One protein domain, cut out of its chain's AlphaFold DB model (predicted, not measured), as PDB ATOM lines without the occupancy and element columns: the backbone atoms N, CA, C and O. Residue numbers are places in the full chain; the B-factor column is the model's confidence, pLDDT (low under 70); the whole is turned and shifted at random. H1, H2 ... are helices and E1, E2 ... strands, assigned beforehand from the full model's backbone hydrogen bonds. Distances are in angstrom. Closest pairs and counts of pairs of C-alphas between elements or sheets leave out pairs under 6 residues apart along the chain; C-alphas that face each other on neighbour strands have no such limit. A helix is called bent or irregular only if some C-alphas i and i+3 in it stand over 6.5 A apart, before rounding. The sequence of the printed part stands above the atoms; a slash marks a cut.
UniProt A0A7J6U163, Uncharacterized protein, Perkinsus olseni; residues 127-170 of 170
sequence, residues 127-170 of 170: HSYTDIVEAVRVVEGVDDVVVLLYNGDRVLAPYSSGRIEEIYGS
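AT A GLANCE: This is residues 127 to 170 of the 170 residues of an uncharacterized protein of Perkinsus olseni (UniProt A0A7J6U163). A small, thin and open arrangement has a hairpin of two short strands, E1 and E2, between two helices that lie at opposite ends of the longest axis, H1 at one end and H2 at the other. The stretch from H1 to E1, residues 139 to 148, swings out past the end of H1 and folds back to the hairpin; residues 150 to 155 of the hairpin stick out, and so do residues 165 to 170 at the far end. The printed part has 44 residues with two named helices and two named strands, in the order H1, E1, E2, H2; the sheet, E1 - E2, is antiparallel, and the class is mixed, helices and strands. The whole is loose, with a radius of gyration of the C-alphas of 11.7 A, and flat, spanning 35 by 26 by 10 A.

IN THESE COORDINATES: H1 is residues 129 to 138, 14.4 A from first to last C-alpha, and begins at C-alpha 129 at (-29.452, 7.284, 224.980). E1 is residues 149 to 151, with C-alpha 149 at (-38.364, 1.095, 220.767). E2 is residues 154 to 156. H2 is residues 162 to 168, 10.7 A long, and ends at C-alpha 168 at (-45.434, -6.716, 206.829).

HOW THE PARTS SIT: E1 and E2 form a hairpin of antiparallel neighbour strands, with 154 degrees between their directions. The C-alphas of Tyr 150 and Val 155 face each other at 4.8 A. N 149 and O 156, 2.8 A apart, and N 151 and O 154, 2.9 A apart, are within hydrogen-bond range. H1 is apart from E2 and from H2, and E1 is apart from H2. Every O i to N i+4 pair of H1 is within hydrogen-bond range, and 2 of 3 are in H2. Neither helix is bent or irregular.

THE WHOLE: The C-alphas of Ser 128 and Ser 170, the two farthest apart in the domain, are 35.2 A from each other. Without the stretches that stand free, residues 150 to 155 and 165 to 170, of which 165 to 168 belong to H2, the body has 32 residues and spans 29 by 17 by 8 A. The printed part has no cut and ends at Ser 170, the chain's last residue. The links E1 to E2 and E2 to H2 are tight, the link H1 to E1, with 10 residues, is short, and no link is long. The mean pLDDT of the printed part is 79.1; residues 159 to 170 are under 70, and H2 has a mean of 52.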
ATOM      1  N   HIS A 127     -35.291   5.698 229.323       94.38
ATOM      2  CA  HIS A 127     -33.943   5.139 229.236       94.38
ATOM      3  C   HIS A 127     -32.965   6.161 228.656       94.38
ATOM      4  O   HIS A 127     -33.314   6.928 227.756       94.38
ATOM      5  N   SER A 128     -31.728   6.175 229.152       95.25
ATOM      6  CA  SER A 128     -30.717   7.066 228.587       95.25
ATOM      7  C   SER A 128     -30.374   6.644 227.155       95.25
ATOM      8  O   SER A 128     -30.496   5.476 226.785       95.25
ATOM      9  N   TYR A 129     -29.906   7.591 226.339       93.00
ATOM     10  CA  TYR A 129     -29.452   7.284 224.980       93.00
ATOM     11  C   TYR A 129     -28.384   6.181 224.969       93.00
ATOM     12  O   TYR A 129     -28.407   5.308 224.105       93.00
ATOM     13  N   THR A 130     -27.475   6.190 225.947       96.25
ATOM     14  CA  THR A 130     -26.433   5.171 226.094       96.25
ATOM     15  C   THR A 130     -27.013   3.787 226.365       96.25
ATOM     16  O   THR A 130     -26.612   2.853 225.677       96.25
ATOM     17  N   ASP A 131     -27.997   3.664 227.264       94.06
ATOM     18  CA  ASP A 131     -28.650   2.374 227.551       94.06
ATOM     19  C   ASP A 131     -29.358   1.829 226.307       94.06
ATOM     20  O   ASP A 131     -29.298   0.637 226.017       94.06
ATOM     21  N   ILE A 132     -30.014   2.714 225.546       93.38
ATOM     22  CA  ILE A 132     -30.715   2.345 224.312       93.38
ATOM     23  C   ILE A 132     -29.715   1.846 223.266       93.38
ATOM     24  O   ILE A 132     -29.927   0.788 222.678       93.38
ATOM     25  N   VAL A 133     -28.620   2.580 223.034       92.25
ATOM     26  CA  VAL A 133     -27.586   2.168 222.071       92.25
ATOM     27  C   VAL A 133     -26.950   0.844 222.481       92.25
ATOM     28  O   VAL A 133     -26.719  -0.003 221.624       92.25
ATOM     29  N   GLU A 134     -26.671   0.646 223.768       93.50
ATOM     30  CA  GLU A 134     -26.112  -0.609 224.265       93.50
ATOM     31  C   GLU A 134     -27.084  -1.778 224.067       93.50
ATOM     32  O   GLU A 134     -26.698  -2.792 223.488       93.50
ATOM     33  N   ALA A 135     -28.357  -1.616 224.442       91.25
ATOM     34  CA  ALA A 135     -29.381  -2.643 224.255       91.25
ATOM     35  C   ALA A 135     -29.553  -3.036 222.779       91.25
ATOM     36  O   ALA A 135     -29.650  -4.220 222.462       91.25
ATOM     37  N   VAL A 136     -29.551  -2.051 221.876       91.38
ATOM     38  CA  VAL A 136     -29.631  -2.262 220.423       91.38
ATOM     39  C   VAL A 136     -28.398  -3.009 219.907       91.38
ATOM     40  O   VAL A 136     -28.541  -3.979 219.170       91.38
ATOM     41  N   ARG A 137     -27.192  -2.612 220.333       90.06
ATOM     42  CA  ARG A 137     -25.929  -3.251 219.920       90.06
ATOM     43  C   ARG A 137     -25.812  -4.704 220.364       90.06
ATOM     44  O   ARG A 137     -25.268  -5.511 219.623       90.06
ATOM     45  N   VAL A 138     -26.295  -5.047 221.560       90.75
ATOM     46  CA  VAL A 138     -26.207  -6.420 222.099       90.75
ATOM     47  C   VAL A 138     -26.924  -7.436 221.208       90.75
ATOM     48  O   VAL A 138     -26.515  -8.593 221.148       90.75
ATOM     49  N   VAL A 139     -27.980  -7.011 220.520       89.62
ATOM     50  CA  VAL A 139     -28.793  -7.876 219.654       89.62
ATOM     51  C   VAL A 139     -28.578  -7.601 218.165       89.62
ATOM     52  O   VAL A 139     -29.233  -8.207 217.319       89.62
ATOM     53  N   GLU A 140     -27.653  -6.704 217.828       86.00
ATOM     54  CA  GLU A 140     -27.298  -6.405 216.447       86.00
ATOM     55  C   GLU A 140     -26.668  -7.639 215.785       86.00
ATOM     56  O   GLU A 140     -25.701  -8.213 216.284       86.00
ATOM     57  N   GLY A 141     -27.238  -8.064 214.655       82.06
ATOM     58  CA  GLY A 141     -26.795  -9.263 213.936       82.06
ATOM     59  C   GLY A 141     -27.218 -10.593 214.571       82.06
ATOM     60  O   GLY A 141     -26.779 -11.639 214.100       82.06
ATOM     61  N   VAL A 142     -28.058 -10.576 215.612       86.38
ATOM     62  CA  VAL A 142     -28.681 -11.794 216.146       86.38
ATOM     63  C   VAL A 142     -29.901 -12.136 215.296       86.38
ATOM     64  O   VAL A 142     -30.842 -11.347 215.193       86.38
ATOM     65  N   ASP A 143     -29.883 -13.323 214.691       85.62
ATOM     66  CA  ASP A 143     -31.013 -13.823 213.914       85.62
ATOM     67  C   ASP A 143     -32.268 -13.963 214.789       85.62
ATOM     68  O   ASP A 143     -32.200 -14.274 215.979       85.62
ATOM     69  N   ASP A 144     -33.431 -13.734 214.180       84.56
ATOM     70  CA  ASP A 144     -34.752 -13.871 214.806       84.56
ATOM     71  C   ASP A 144     -35.019 -12.967 216.026       84.56
ATOM     72  O   ASP A 144     -35.985 -13.175 216.762       84.56
ATOM     73  N   VAL A 145     -34.228 -11.903 216.204       86.44
ATOM     74  CA  VAL A 145     -34.482 -10.855 217.200       86.44
ATOM     75  C   VAL A 145     -34.851  -9.546 216.508       86.44
ATOM     76  O   VAL A 145     -34.164  -9.069 215.610       86.44
ATOM     77  N   VAL A 146     -35.950  -8.936 216.954       86.06
ATOM     78  CA  VAL A 146     -36.387  -7.608 216.509       86.06
ATOM     79  C   VAL A 146     -36.495  -6.700 217.720       86.06
ATOM     80  O   VAL A 146     -37.152  -7.033 218.706       86.06
ATOM     81  N   VAL A 147     -35.867  -5.529 217.636       89.12
ATOM     82  CA  VAL A 147     -35.970  -4.498 218.672       89.12
ATOM     83  C   VAL A 147     -37.115  -3.560 218.332       89.12
ATOM     84  O   VAL A 147     -37.151  -2.988 217.245       89.12
ATOM     85  N   LEU A 148     -38.021  -3.363 219.287       91.44
ATOM     86  CA  LEU A 148     -39.055  -2.336 219.226       91.44
ATOM     87  C   LEU A 148     -38.772  -1.290 220.303       91.44
ATOM     88  O   LEU A 148     -38.740  -1.602 221.492       91.44
ATOM     89  N   LEU A 149     -38.573  -0.046 219.884       91.94
ATOM     90  CA  LEU A 149     -38.364   1.095 220.767       91.94
ATOM     91  C   LEU A 149     -39.666   1.882 220.880       91.94
ATOM     92  O   LEU A 149     -40.224   2.322 219.875       91.94
ATOM     93  N   TYR A 150     -40.128   2.088 222.108       92.94
ATOM     94  CA  TYR A 150     -41.320   2.877 222.393       92.94
ATOM     95  C   TYR A 150     -40.930   4.289 222.830       92.94
ATOM     96  O   TYR A 150     -40.101   4.467 223.721       92.94
ATOM     97  N   ASN A 151     -41.552   5.292 222.215       89.44
ATOM     98  CA  ASN A 151     -41.494   6.692 222.625       89.44
ATOM     99  C   ASN A 151     -42.932   7.215 222.734       89.44
ATOM    100  O   ASN A 151     -43.543   7.611 221.735       89.44
ATOM    101  N   GLY A 152     -43.493   7.123 223.942       86.44
ATOM    102  CA  GLY A 152     -44.920   7.322 224.175       86.44
ATOM    103  C   GLY A 152     -45.752   6.368 223.312       86.44
ATOM    104  O   GLY A 152     -45.632   5.149 223.421       86.44
ATOM    105  N   ASP A 153     -46.568   6.931 222.422       86.06
ATOM    106  CA  ASP A 153     -47.418   6.172 221.495       86.06
ATOM    107  C   ASP A 153     -46.737   5.845 220.151       86.06
ATOM    108  O   ASP A 153     -47.345   5.218 219.283       86.06
ATOM    109  N   ARG A 154     -45.473   6.247 219.956       87.81
ATOM    110  CA  ARG A 154     -44.693   5.909 218.755       87.81
ATOM    111  C   ARG A 154     -43.877   4.645 218.983       87.81
ATOM    112  O   ARG A 154     -43.210   4.515 220.006       87.81
ATOM    113  N   VAL A 155     -43.873   3.768 217.983       89.31
ATOM    114  CA  VAL A 155     -43.037   2.565 217.942       89.31
ATOM    115  C   VAL A 155     -42.025   2.716 216.812       89.31
ATOM    116  O   VAL A 155     -42.394   3.060 215.691       89.31
ATOM    117  N   LEU A 156     -40.750   2.487 217.113       88.88
ATOM    118  CA  LEU A 156     -39.647   2.503 216.158       88.88
ATOM    119  C   LEU A 156     -39.016   1.110 216.108       88.88
ATOM    120  O   LEU A 156     -38.769   0.510 217.150       88.88
ATOM    121  N   ALA A 157     -38.710   0.625 214.911       86.12
ATOM    122  CA  ALA A 157     -37.982  -0.622 214.697       86.12
ATOM    123  C   ALA A 157     -36.701  -0.297 213.905       86.12
ATOM    124  O   ALA A 157     -36.793  -0.021 212.710       86.12
ATOM    125  N   PRO A 158     -35.519  -0.233 214.550       71.75
ATOM    126  CA  PRO A 158     -34.292   0.261 213.918       71.75
ATOM    127  C   PRO A 158     -33.686  -0.695 212.877       71.75
ATOM    128  O   PRO A 158     -32.837  -0.264 212.101       71.75
ATOM    129  N   TYR A 159     -34.123  -1.956 212.826       67.00
ATOM    130  CA  TYR A 159     -33.639  -2.939 211.860       67.00
ATOM    131  C   TYR A 159     -34.802  -3.537 211.077       67.00
ATOM    132  O   TYR A 159     -35.714  -4.119 211.659       67.00
ATOM    133  N   SER A 160     -34.736  -3.451 209.753       56.38
ATOM    134  CA  SER A 160     -35.429  -4.376 208.866       56.38
ATOM    135  C   SER A 160     -34.577  -5.642 208.785       56.38
ATOM    136  O   SER A 160     -33.601  -5.686 208.035       56.38
ATOM    137  N   SER A 161     -34.882  -6.679 209.567       51.44
ATOM    138  CA  SER A 161     -34.430  -8.008 209.149       51.44
ATOM    139  C   SER A 161     -35.168  -8.347 207.848       51.44
ATOM    140  O   SER A 161     -36.313  -7.926 207.670       51.44
ATOM    141  N   GLY A 162     -34.553  -9.104 206.933       54.44
ATOM    142  CA  GLY A 162     -35.216  -9.501 205.679       54.44
ATOM    143  C   GLY A 162     -36.569 -10.208 205.889       54.44
ATOM    144  O   GLY A 162     -37.408 -10.204 204.998       54.44
ATOM    145  N   ARG A 163     -36.826 -10.741 207.097       51.62
ATOM    146  CA  ARG A 163     -38.109 -11.345 207.498       51.62
ATOM    147  C   ARG A 163     -39.201 -10.326 207.854       51.62
ATOM    148  O   ARG A 163     -40.375 -10.663 207.762       51.62
ATOM    149  N   ILE A 164     -38.872  -9.093 208.261       52.62
ATOM    150  CA  ILE A 164     -39.891  -8.063 208.561       52.62
ATOM    151  C   ILE A 164     -40.597  -7.615 207.276       52.62
ATOM    152  O   ILE A 164     -41.808  -7.398 207.302       52.62
ATOM    153  N   GLU A 165     -39.880  -7.550 206.149       52.38
ATOM    154  CA  GLU A 165     -40.490  -7.305 204.836       52.38
ATOM    155  C   GLU A 165     -41.389  -8.472 204.389       52.38
ATOM    156  O   GLU A 165     -42.438  -8.228 203.808       52.38
ATOM    157  N   GLU A 166     -41.070  -9.728 204.725       50.22
ATOM    158  CA  GLU A 166     -41.967 -10.871 204.455       50.22
ATOM    159  C   GLU A 166     -43.246 -10.864 205.310       50.22
ATOM    160  O   GLU A 166     -44.284 -11.335 204.853       50.22
ATOM    161  N   ILE A 167     -43.191 -10.353 206.545       53.16
ATOM    162  CA  ILE A 167     -44.334 -10.365 207.481       53.16
ATOM    163  C   ILE A 167     -45.247  -9.142 207.297       53.16
ATOM    164  O   ILE A 167     -46.456  -9.255 207.488       53.16
ATOM    165  N   TYR A 168     -44.691  -7.982 206.935       49.97
ATOM    166  CA  TYR A 168     -45.434  -6.716 206.829       49.97
ATOM    167  C   TYR A 168     -45.442  -6.103 205.417       49.97
ATOM    168  O   TYR A 168     -46.003  -5.025 205.231       49.97
ATOM    169  N   GLY A 169     -44.827  -6.755 204.425       47.22
ATOM    170  CA  GLY A 169     -44.713  -6.276 203.040       47.22
ATOM    171  C   GLY A 169     -45.797  -6.759 202.073       47.22
ATOM    172  O   GLY A 169     -45.533  -6.807 200.871       47.22
ATOM    173  N   SER A 170     -46.994  -7.110 202.551       38.69
ATOM    174  CA  SER A 170     -48.147  -7.468 201.703       38.69
ATOM    175  C   SER A 170     -49.352  -6.569 201.941       38.69
ATOM    176  O   SER A 170     -49.821  -6.553 203.102       38.69
TER     177      SER A 170